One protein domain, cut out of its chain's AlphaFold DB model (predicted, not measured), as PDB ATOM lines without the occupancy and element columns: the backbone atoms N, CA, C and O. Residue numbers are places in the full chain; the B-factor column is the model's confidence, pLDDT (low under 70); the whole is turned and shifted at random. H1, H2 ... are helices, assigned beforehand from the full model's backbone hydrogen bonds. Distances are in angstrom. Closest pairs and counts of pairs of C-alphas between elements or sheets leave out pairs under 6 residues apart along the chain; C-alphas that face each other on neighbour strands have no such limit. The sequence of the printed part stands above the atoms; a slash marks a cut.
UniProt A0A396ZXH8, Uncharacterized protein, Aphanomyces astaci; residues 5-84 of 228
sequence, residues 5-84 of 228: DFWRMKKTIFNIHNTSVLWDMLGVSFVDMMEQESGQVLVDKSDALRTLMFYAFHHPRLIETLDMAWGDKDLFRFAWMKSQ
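What this domain is: This is residues 5 to 84 of the 228 residues of an uncharacterized protein of Aphanomyces astaci (UniProt A0A396ZXH8). Little regular structure: H4 crosses H2, with short H1 and H3 nearby, while the long loop of residues 27 to 46 arcs round this pair and the loop of residues 5 to 21 lies at one end of the longest axis, away from H2. The printed part has 80 residues and four named helices, H1 to H4 in order, holding 30 residues; it is all helix, with no named strand. It is compact and rounded, with a radius of gyration of the C-alphas of 12.0 A and spans of 33 by 27 by 21 A.

Where its parts are: H1 is residues 22 to 26, from C-alpha 22 at (96.582, -25.963, 132.867). H2, residues 47 to 57, is 15.4 A long. H3 is residues 62 to 65. H4, residues 73 to 82, is 15.1 A long and ends at C-alpha 82 (107.876, -21.688, 134.276).

How they stand to each other: H2 and H4 touch, opposite ways at a steep tilt of 46 degrees; their closest C-alphas, of Ala 48 and Trp 80, are 5.0 A apart. H1 is close to but not clearly touching H4, C-alphas 26 and 82 being closest at 7.3 A. Every O i to N i+4 pair is within hydrogen-bond range in H1 and H2, and 5 of 6 in H4; H3 is too short for one.

The domain as a whole: The printed part has no cut. The link H1 to H2 is long. Residue 39 has pLDDT under 70.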
ATOM      1  N   ASP A   5     105.915 -39.605 140.263       93.81
ATOM      2  CA  ASP A   5     104.694 -40.284 140.709       93.81
ATOM      3  C   ASP A   5     104.411 -41.494 139.787       93.81
ATOM      4  O   ASP A   5     105.096 -41.736 138.792       93.81
ATOM      5  N   PHE A   6     103.399 -42.289 140.118       93.94
ATOM      6  CA  PHE A   6     102.845 -43.372 139.315       93.94
ATOM      7  C   PHE A   6     102.244 -42.887 137.990       93.94
ATOM      8  O   PHE A   6     102.083 -43.672 137.057       93.94
ATOM      9  N   TRP A   7     101.876 -41.614 137.897       93.12
ATOM     10  CA  TRP A   7     101.021 -41.121 136.827       93.12
ATOM     11  C   TRP A   7     101.801 -40.484 135.673       93.12
ATOM     12  O   TRP A   7     102.856 -39.874 135.841       93.12
ATOM     13  N   ARG A   8     101.242 -40.629 134.470       91.19
ATOM     14  CA  ARG A   8     101.676 -39.962 133.232       91.19
ATOM     15  C   ARG A   8     100.454 -39.554 132.430       91.19
ATOM     16  O   ARG A   8      99.399 -40.146 132.628       91.19
ATOM     17  N   MET A   9     100.600 -38.673 131.440       90.06
ATOM     18  CA  MET A   9      99.468 -38.121 130.669       90.06
ATOM     19  C   MET A   9      98.419 -39.147 130.184       90.06
ATOM     20  O   MET A   9      97.240 -38.831 130.127       90.06
ATOM     21  N   LYS A  10      98.816 -40.383 129.839       86.69
ATOM     22  CA  LYS A  10      97.905 -41.440 129.347       86.69
ATOM     23  C   LYS A  10      97.081 -42.116 130.451       86.69
ATOM     24  O   LYS A  10      96.106 -42.801 130.158       86.69
ATOM     25  N   LYS A  11      97.524 -42.000 131.701       86.06
ATOM     26  CA  LYS A  11      97.000 -42.700 132.886       86.06
ATOM     27  C   LYS A  11      96.864 -41.765 134.087       86.06
ATOM     28  O   LYS A  11      96.768 -42.232 135.218       86.06
ATOM     29  N   THR A  12      96.895 -40.459 133.841       86.44
ATOM     30  CA  THR A  12      96.747 -39.465 134.889       86.44
ATOM     31  C   THR A  12      95.366 -39.610 135.504       86.44
ATOM     32  O   THR A  12      94.362 -39.731 134.804       86.44
ATOM     33  N   ILE A  13      95.331 -39.665 136.831       83.56
ATOM     34  CA  ILE A  13      94.087 -39.550 137.599       83.56
ATOM     35  C   ILE A  13      93.802 -38.085 137.957       83.56
ATOM     36  O   ILE A  13      92.898 -37.799 138.740       83.56
ATOM     37  N   PHE A  14      94.588 -37.176 137.383       82.44
ATOM     38  CA  PHE A  14      94.547 -35.739 137.563       82.44
ATOM     39  C   PHE A  14      94.392 -35.058 136.194       82.44
ATOM     40  O   PHE A  14      94.460 -35.696 135.146       82.44
ATOM     41  N   ASN A  15      94.167 -33.747 136.164       87.19
ATOM     42  CA  ASN A  15      93.945 -33.016 134.913       87.19
ATOM     43  C   ASN A  15      95.272 -32.641 134.202       87.19
ATOM     44  O   ASN A  15      95.399 -31.555 133.639       87.19
ATOM     45  N   ILE A  16      96.292 -33.516 134.245       91.44
ATOM     46  CA  ILE A  16      97.663 -33.266 133.746       91.44
ATOM     47  C   ILE A  16      97.930 -34.100 132.476       91.44
ATOM     48  O   ILE A  16      98.800 -34.966 132.413       91.44
ATOM     49  N   HIS A  17      97.153 -33.835 131.427       92.62
ATOM     50  CA  HIS A  17      97.334 -34.411 130.088       92.62
ATOM     51  C   HIS A  17      97.628 -33.318 129.047       92.62
ATOM     52  O   HIS A  17      97.531 -32.125 129.334       92.62
ATOM     53  N   ASN A  18      98.009 -33.707 127.829       93.94
ATOM     54  CA  ASN A  18      98.484 -32.795 126.778       93.94
ATOM     55  C   ASN A  18      97.466 -31.728 126.331       93.94
ATOM     56  O   ASN A  18      97.866 -30.670 125.863       93.94
ATOM     57  N   THR A  19      96.170 -31.997 126.473       93.00
ATOM     58  CA  THR A  19      95.075 -31.069 126.127       93.00
ATOM     59  C   THR A  19      94.508 -30.300 127.327       93.00
ATOM     60  O   THR A  19      93.460 -29.672 127.207       93.00
ATOM     61  N   SER A  20      95.161 -30.355 128.490       93.19
ATOM     62  CA  SER A  20      94.720 -29.623 129.679       93.19
ATOM     63  C   SER A  20      94.952 -28.116 129.543       93.19
ATOM     64  O   SER A  20      96.044 -27.678 129.182       93.19
ATOM     65  N   VAL A  21      93.954 -27.312 129.923       93.38
ATOM     66  CA  VAL A  21      94.049 -25.836 129.960       93.38
ATOM     67  C   VAL A  21      95.070 -25.354 131.004       93.38
ATOM     68  O   VAL A  21      95.514 -24.207 130.966       93.38
ATOM     69  N   LEU A  22      95.513 -26.238 131.907       93.88
ATOM     70  CA  LEU A  22      96.582 -25.963 132.867       93.88
ATOM     71  C   LEU A  22      97.846 -25.411 132.188       93.88
ATOM     72  O   LEU A  22      98.451 -24.473 132.702       93.88
ATOM     73  N   TRP A  23      98.238 -25.957 131.034       95.06
ATOM     74  CA  TRP A  23      99.455 -25.535 130.328       95.06
ATOM     75  C   TRP A  23      99.371 -24.077 129.865       95.06
ATOM     76  O   TRP A  23     100.298 -23.298 130.104       95.06
ATOM     77  N   ASP A  24      98.225 -23.684 129.304       94.56
ATOM     78  CA  ASP A  24      97.956 -22.309 128.877       94.56
ATOM     79  C   ASP A  24      97.880 -21.359 130.075       94.56
ATOM     80  O   ASP A  24      98.487 -20.287 130.065       94.56
ATOM     81  N   MET A  25      97.198 -21.779 131.144       92.69
ATOM     82  CA  MET A  25      97.056 -21.003 132.377       92.69
ATOM     83  C   MET A  25      98.410 -20.712 133.036       92.69
ATOM     84  O   MET A  25      98.665 -19.595 133.489       92.69
ATOM     85  N   LEU A  26      99.293 -21.709 133.100       93.94
ATOM     86  CA  LEU A  26     100.644 -21.535 133.625       93.94
ATOM     87  C   LEU A  26     101.553 -20.796 132.628       93.94
ATOM     88  O   LEU A  26     102.592 -20.251 133.014       93.94
ATOM     89  N   GLY A  27     101.177 -20.756 131.348       95.19
ATOM     90  CA  GLY A  27     102.003 -20.263 130.255       95.19
ATOM     91  C   GLY A  27     103.298 -21.064 130.135       95.19
ATOM     92  O   GLY A  27     104.376 -20.466 130.103       95.19
ATOM     93  N   VAL A  28     103.185 -22.398 130.161       95.19
ATOM     94  CA  VAL A  28     104.277 -23.353 129.919       95.19
ATOM     95  C   VAL A  28     103.852 -24.377 128.872       95.19
ATOM     96  O   VAL A  28     102.711 -24.826 128.860       95.19
ATOM     97  N   SER A  29     104.768 -24.777 127.992       95.06
ATOM     98  CA  SER A  29     104.481 -25.816 127.000       95.06
ATOM     99  C   SER A  29     104.344 -27.191 127.654       95.06
ATOM    100  O   SER A  29     105.078 -27.521 128.591       95.06
ATOM    101  N   PHE A  30     103.436 -28.011 127.120       95.12
ATOM    102  CA  PHE A  30     103.318 -29.414 127.500       95.12
ATOM    103  C   PHE A  30     104.623 -30.176 127.229       95.12
ATOM    104  O   PHE A  30     105.265 -29.990 126.193       95.12
ATOM    105  N   VAL A  31     104.970 -31.083 128.142       92.75
ATOM    106  CA  VAL A  31     106.060 -32.048 127.981       92.75
ATOM    107  C   VAL A  31     105.565 -33.410 128.468       92.75
ATOM    108  O   VAL A  31     105.077 -33.507 129.593       92.75
ATOM    109  N   ASP A  32     105.701 -34.455 127.642       92.31
ATOM    110  CA  ASP A  32     105.378 -35.833 128.046       92.31
ATOM    111  C   ASP A  32     106.455 -36.345 129.007       92.31
ATOM    112  O   ASP A  32     107.518 -36.820 128.608       92.31
ATOM    113  N   MET A  33     106.184 -36.173 130.297       92.25
ATOM    114  CA  MET A  33     106.976 -36.692 131.399       92.25
ATOM    115  C   MET A  33     106.047 -37.215 132.497       92.25
ATOM    116  O   MET A  33     104.851 -36.919 132.511       92.25
ATOM    117  N   MET A  34     106.603 -38.004 133.416       94.06
ATOM    118  CA  MET A  34     105.870 -38.447 134.599       94.06
ATOM    119  C   MET A  34     105.476 -37.241 135.459       94.06
ATOM    120  O   MET A  34     106.216 -36.253 135.545       94.06
ATOM    121  N   GLU A  35     104.332 -37.357 136.121       94.31
ATOM    122  CA  GLU A  35     103.950 -36.466 137.215       94.31
ATOM    123  C   GLU A  35     104.941 -36.587 138.372       94.31
ATOM    124  O   GLU A  35     105.744 -37.523 138.420       94.31
ATOM    125  N   GLN A  36     104.937 -35.618 139.282       93.12
ATOM    126  CA  GLN A  36     105.963 -35.520 140.310       93.12
ATOM    127  C   GLN A  36     105.389 -35.793 141.693       93.12
ATOM    128  O   GLN A  36     104.619 -34.998 142.205       93.12
ATOM    129  N   GLU A  37     105.900 -36.809 142.381       90.25
ATOM    130  CA  GLU A  37     105.665 -37.061 143.806       90.25
ATOM    131  C   GLU A  37     107.028 -37.226 144.458       90.25
ATOM    132  O   GLU A  37     107.867 -37.969 143.959       90.25
ATOM    133  N   SER A  38     107.286 -36.554 145.574       75.31
ATOM    134  CA  SER A  38     108.498 -36.846 146.329       75.31
ATOM    135  C   SER A  38     108.316 -36.576 147.809       75.31
ATOM    136  O   SER A  38     107.808 -35.531 148.206       75.31
ATOM    137  N   GLY A  39     108.802 -37.505 148.636       69.06
ATOM    138  CA  GLY A  39     108.946 -37.278 150.075       69.06
ATOM    139  C   GLY A  39     110.102 -36.333 150.428       69.06
ATOM    140  O   GLY A  39     110.161 -35.846 151.553       69.06
ATOM    141  N   GLN A  40     111.023 -36.082 149.492       75.94
ATOM    142  CA  GLN A  40     112.164 -35.183 149.674       75.94
ATOM    143  C   GLN A  40     112.502 -34.445 148.378       75.94
ATOM    144  O   GLN A  40     112.559 -35.033 147.301       75.94
ATOM    145  N   VAL A  41     112.789 -33.151 148.470       82.25
ATOM    146  CA  VAL A  41     113.223 -32.357 147.318       82.25
ATOM    147  C   VAL A  41     114.508 -31.631 147.681       82.25
ATOM    148  O   VAL A  41     114.576 -30.949 148.700       82.25
ATOM    149  N   LEU A  42     115.528 -31.760 146.832       80.62
ATOM    150  CA  LEU A  42     116.723 -30.925 146.900       80.62
ATOM    151  C   LEU A  42     116.590 -29.795 145.879       80.62
ATOM    152  O   LEU A  42     116.628 -30.048 144.666       80.62
ATOM    153  N   VAL A  43     116.423 -28.574 146.390       83.69
ATOM    154  CA  VAL A  43     116.307 -27.337 145.612       83.69
ATOM    155  C   VAL A  43     117.435 -26.378 145.971       83.69
ATOM    156  O   VAL A  43     117.777 -26.220 147.142       83.69
ATOM    157  N   ASP A  44     117.983 -25.716 144.959       81.88
ATOM    158  CA  ASP A  44     118.707 -24.464 145.156       81.88
ATOM    159  C   ASP A  44     117.676 -23.329 145.290       81.88
ATOM    160  O   ASP A  44     116.615 -23.384 144.658       81.88
ATOM    161  N   LYS A  45     117.946 -22.323 146.128       81.81
ATOM    162  CA  LYS A  45     117.036 -21.187 146.340       81.81
ATOM    163  C   LYS A  45     117.059 -20.285 145.102       81.81
ATOM    164  O   LYS A  45     117.778 -19.295 145.060       81.81
ATOM    165  N   SER A  46     116.267 -20.654 144.102       79.06
ATOM    166  CA  SER A  46     116.205 -20.030 142.780       79.06
ATOM    167  C   SER A  46     114.905 -19.250 142.553       79.06
ATOM    168  O   SER A  46     113.979 -19.288 143.369       79.06
ATOM    169  N   ASP A  47     114.794 -18.592 141.396       86.12
ATOM    170  CA  ASP A  47     113.545 -17.971 140.930       86.12
ATOM    171  C   ASP A  47     112.380 -18.968 140.866       86.12
ATOM    172  O   ASP A  47     111.229 -18.601 141.109       86.12
ATOM    173  N   ALA A  48     112.673 -20.251 140.637       92.69
ATOM    174  CA  ALA A  48     111.672 -21.306 140.670       92.69
ATOM    175  C   ALA A  48     110.993 -21.423 142.037       92.69
ATOM    176  O   ALA A  48     109.785 -21.633 142.102       92.69
ATOM    177  N   LEU A  49     111.726 -21.221 143.139       92.44
ATOM    178  CA  LEU A  49     111.128 -21.219 144.470       92.44
ATOM    179  C   LEU A  49     110.154 -20.045 144.626       92.44
ATOM    180  O   LEU A  49     109.083 -20.214 145.197       92.44
ATOM    181  N   ARG A  50     110.463 -18.871 144.066       92.69
ATOM    182  CA  ARG A  50     109.535 -17.729 144.076       92.69
ATOM    183  C   ARG A  50     108.260 -18.036 143.288       92.69
ATOM    184  O   ARG A  50     107.168 -17.728 143.762       92.69
ATOM    185  N   THR A  51     108.386 -18.669 142.122       94.19
ATOM    186  CA  THR A  51     107.233 -19.133 141.338       94.19
ATOM    187  C   THR A  51     106.425 -20.194 142.086       94.19
ATOM    188  O   THR A  51     105.201 -20.119 142.102       94.19
ATOM    189  N   LEU A  52     107.087 -21.134 142.764       93.62
ATOM    190  CA  LEU A  52     106.430 -22.141 143.597       93.62
ATOM    191  C   LEU A  52     105.624 -21.486 144.723       93.62
ATOM    192  O   LEU A  52     104.457 -21.816 144.908       93.62
ATOM    193  N   MET A  53     106.216 -20.520 145.435       92.31
ATOM    194  CA  MET A  53     105.516 -19.787 146.494       92.31
ATOM    195  C   MET A  53     104.297 -19.036 145.946       92.31
ATOM    196  O   MET A  53     103.264 -18.983 146.608       92.31
ATOM    197  N   PHE A  54     104.384 -18.494 144.727       92.94
ATOM    198  CA  PHE A  54     103.233 -17.896 144.055       92.94
ATOM    199  C   PHE A  54     102.140 -18.939 143.775       92.94
ATOM    200  O   PHE A  54     100.996 -18.717 144.155       92.94
ATOM    201  N   TYR A  55     102.469 -20.094 143.191       92.94
ATOM    202  CA  TYR A  55     101.481 -21.150 142.929       92.94
ATOM    203  C   TYR A  55     100.830 -21.708 144.200       92.94
ATOM    204  O   TYR A  55      99.640 -22.012 144.181       92.94
ATOM    205  N   ALA A  56     101.584 -21.823 145.295       90.50
ATOM    206  CA  ALA A  56     101.097 -22.407 146.540       90.50
ATOM    207  C   ALA A  56     100.278 -21.429 147.406       90.50
ATOM    208  O   ALA A  56      99.309 -21.840 148.044       90.50
ATOM    209  N   PHE A  57     100.660 -20.146 147.449       91.12
ATOM    210  CA  PHE A  57     100.145 -19.202 148.453       91.12
ATOM    211  C   PHE A  57      99.455 -17.960 147.881       91.12
ATOM    212  O   PHE A  57      98.854 -17.202 148.643       91.12
ATOM    213  N   HIS A  58      99.530 -17.704 146.573       91.94
ATOM    214  CA  HIS A  58      98.845 -16.552 145.994       91.94
ATOM    215  C   HIS A  58      97.330 -16.777 145.916       91.94
ATOM    216  O   HIS A  58      96.860 -17.859 145.564       91.94
ATOM    217  N   HIS A  59      96.562 -15.726 146.205       91.69
ATOM    218  CA  HIS A  59      95.110 -15.729 146.074       91.69
ATOM    219  C   HIS A  59      94.672 -14.920 144.844       91.69
ATOM    220  O   HIS A  59      95.159 -13.803 144.666       91.69
ATOM    221  N   PRO A  60      93.710 -15.424 144.045       92.06
ATOM    222  CA  PRO A  60      93.002 -16.699 144.214       92.06
ATOM    223  C   PRO A  60      93.867 -17.925 143.860       92.06
ATOM    224  O   PRO A  60      94.673 -17.880 142.932       92.06
ATOM    225  N   ARG A  61      93.661 -19.046 144.571       87.81
ATOM    226  CA  ARG A  61      94.358 -20.325 144.328       87.81
ATOM    227  C   ARG A  61      93.747 -21.041 143.124       87.81
ATOM    228  O   ARG A  61      93.073 -22.056 143.269       87.81
ATOM    229  N   LEU A  62      93.915 -20.466 141.936       89.19
ATOM    230  CA  LEU A  62      93.202 -20.888 140.725       89.19
ATOM    231  C   LEU A  62      93.487 -22.343 140.322       89.19
ATOM    232  O   LEU A  62      92.577 -23.012 139.851       89.19
ATOM    233  N   ILE A  63      94.713 -22.840 140.530       89.88
ATOM    234  CA  ILE A  63      95.088 -24.225 140.187       89.88
ATOM    235  C   ILE A  63      94.231 -25.225 140.976       89.88
ATOM    236  O   ILE A  63      93.724 -26.183 140.403       89.88
ATOM    237  N   GLU A  64      94.044 -24.967 142.272       87.69
ATOM    238  CA  GLU A  64      93.196 -25.769 143.159       87.69
ATOM    239  C   GLU A  64      91.707 -25.498 142.905       87.69
ATOM    240  O   GLU A  64      90.931 -26.426 142.753       87.69
ATOM    241  N   THR A  65      91.306 -24.226 142.799       89.00
ATOM    242  CA  THR A  65      89.891 -23.820 142.638       89.00
ATOM    243  C   THR A  65      89.261 -24.379 141.361       89.00
ATOM    244  O   THR A  65      88.052 -24.576 141.305       89.00
ATOM    245  N   LEU A  66      90.071 -24.589 140.322       89.50
ATOM    246  CA  LEU A  66      89.641 -25.128 139.034       89.50
ATOM    247  C   LEU A  66      89.995 -26.619 138.866       89.50
ATOM    248  O   LEU A  66      89.911 -27.123 137.748       89.50
ATOM    249  N   ASP A  67      90.428 -27.300 139.934       87.44
ATOM    250  CA  ASP A  67      90.812 -28.722 139.944       87.44
ATOM    251  C   ASP A  67      91.844 -29.101 138.861       87.44
ATOM    252  O   ASP A  67      91.829 -30.195 138.288       87.44
ATOM    253  N   MET A  68      92.767 -28.185 138.554       87.12
ATOM    254  CA  MET A  68      93.720 -28.351 137.451       87.12
ATOM    255  C   MET A  68      94.910 -29.237 137.836       87.12
ATOM    256  O   MET A  68      95.437 -29.968 137.000       87.12
ATOM    257  N   ALA A  69      95.321 -29.201 139.102       86.06
ATOM    258  CA  ALA A  69      96.291 -30.121 139.684       86.06
ATOM    259  C   ALA A  69      95.932 -30.360 141.155       86.06
ATOM    260  O   ALA A  69      95.468 -29.449 141.840       86.06
ATOM    261  N   TRP A  70      96.141 -31.583 141.640       79.38
ATOM    262  CA  TRP A  70      95.750 -31.971 142.995       79.38
ATOM    263  C   TRP A  70      96.945 -31.959 143.943       79.38
ATOM    264  O   TRP A  70      97.846 -32.791 143.853       79.38
ATOM    265  N   GLY A  71      96.907 -31.038 144.904       76.75
ATOM    266  CA  GLY A  71      97.960 -30.873 145.902       76.75
ATOM    267  C   GLY A  71      99.166 -30.079 145.396       76.75
ATOM    268  O   GLY A  71      99.138 -29.431 144.354       76.75
ATOM    269  N   ASP A  72     100.233 -30.108 146.188       78.81
ATOM    270  CA  ASP A  72     101.439 -29.294 146.017       78.81
ATOM    271  C   ASP A  72     102.522 -29.943 145.142       78.81
ATOM    272  O   ASP A  72     103.447 -29.270 144.691       78.81
ATOM    273  N   LYS A  73     102.414 -31.244 144.889       86.94
ATOM    274  CA  LYS A  73     103.508 -32.083 144.390       86.94
ATOM    275  C   LYS A  73     104.000 -31.626 143.019       86.94
ATOM    276  O   LYS A  73     105.153 -31.230 142.879       86.94
ATOM    277  N   ASP A  74     103.108 -31.558 142.033       91.69
ATOM    278  CA  ASP A  74     103.449 -31.090 140.688       91.69
ATOM    279  C   ASP A  74     103.683 -29.575 140.602       91.69
ATOM    280  O   ASP A  74     104.274 -29.111 139.623       91.69
ATOM    281  N   LEU A  75     103.319 -28.790 141.627       93.06
ATOM    282  CA  LEU A  75     103.595 -27.347 141.632       93.06
ATOM    283  C   LEU A  75     105.097 -27.057 141.574       93.06
ATOM    284  O   LEU A  75     105.503 -26.093 140.926       93.06
ATOM    285  N   PHE A  76     105.927 -27.903 142.189       93.25
ATOM    286  CA  PHE A  76     107.386 -27.816 142.084       93.25
ATOM    287  C   PHE A  76     107.841 -27.967 140.634       93.25
ATOM    288  O   PHE A  76     108.558 -27.114 140.107       93.25
ATOM    289  N   ARG A  77     107.377 -29.015 139.950       93.25
ATOM    290  CA  ARG A  77     107.698 -29.247 138.540       93.25
ATOM    291  C   ARG A  77     107.250 -28.073 137.670       93.25
ATOM    292  O   ARG A  77     108.046 -27.565 136.882       93.25
ATOM    293  N   PHE A  78     106.020 -27.589 137.849       94.75
ATOM    294  CA  PHE A  78     105.502 -26.441 137.104       94.75
ATOM    295  C   PHE A  78     106.304 -25.166 137.347       94.75
ATOM    296  O   PHE A  78     106.606 -24.441 136.401       94.75
ATOM    297  N   ALA A  79     106.695 -24.899 138.591       94.81
ATOM    298  CA  ALA A  79     107.471 -23.716 138.937       94.81
ATOM    299  C   ALA A  79     108.870 -23.729 138.300       94.81
ATOM    300  O   ALA A  79     109.335 -22.703 137.791       94.81
ATOM    301  N   TRP A  80     109.522 -24.894 138.250       94.56
ATOM    302  CA  TRP A  80     110.803 -25.061 137.559       94.56
ATOM    303  C   TRP A  80     110.664 -24.912 136.044       94.56
ATOM    304  O   TRP A  80     111.476 -24.232 135.422       94.56
ATOM    305  N   MET A  81     109.600 -25.458 135.452       95.19
ATOM    306  CA  MET A  81     109.308 -25.265 134.029       95.19
ATOM    307  C   MET A  81     109.049 -23.789 133.697       95.19
ATOM    308  O   MET A  81     109.614 -23.269 132.736       95.19
ATOM    309  N   LYS A  82     108.242 -23.092 134.507       96.19
ATOM    310  CA  LYS A  82     107.876 -21.688 134.276       96.19
ATOM    311  C   LYS A  82     109.060 -20.739 134.389       96.19
ATOM    312  O   LYS A  82     109.193 -19.828 133.580       96.19
ATOM    313  N   SER A  83     109.904 -20.953 135.390       94.81
ATOM    314  CA  SER A  83     111.129 -20.173 135.594       94.81
ATOM    315  C   SER A  83     112.270 -20.589 134.661       94.81
ATOM    316  O   SER A  83     113.347 -20.011 134.741       94.81
ATOM    317  N   GLN A  84     112.059 -21.600 133.807       94.06
ATOM    318  CA  GLN A  84     113.091 -22.203 132.957       94.06
ATOM    319  C   GLN A  84     114.322 -22.669 133.756       94.06
ATOM    320  O   GLN A  84     115.436 -22.730 133.236       94.06
TER     321      GLN A  84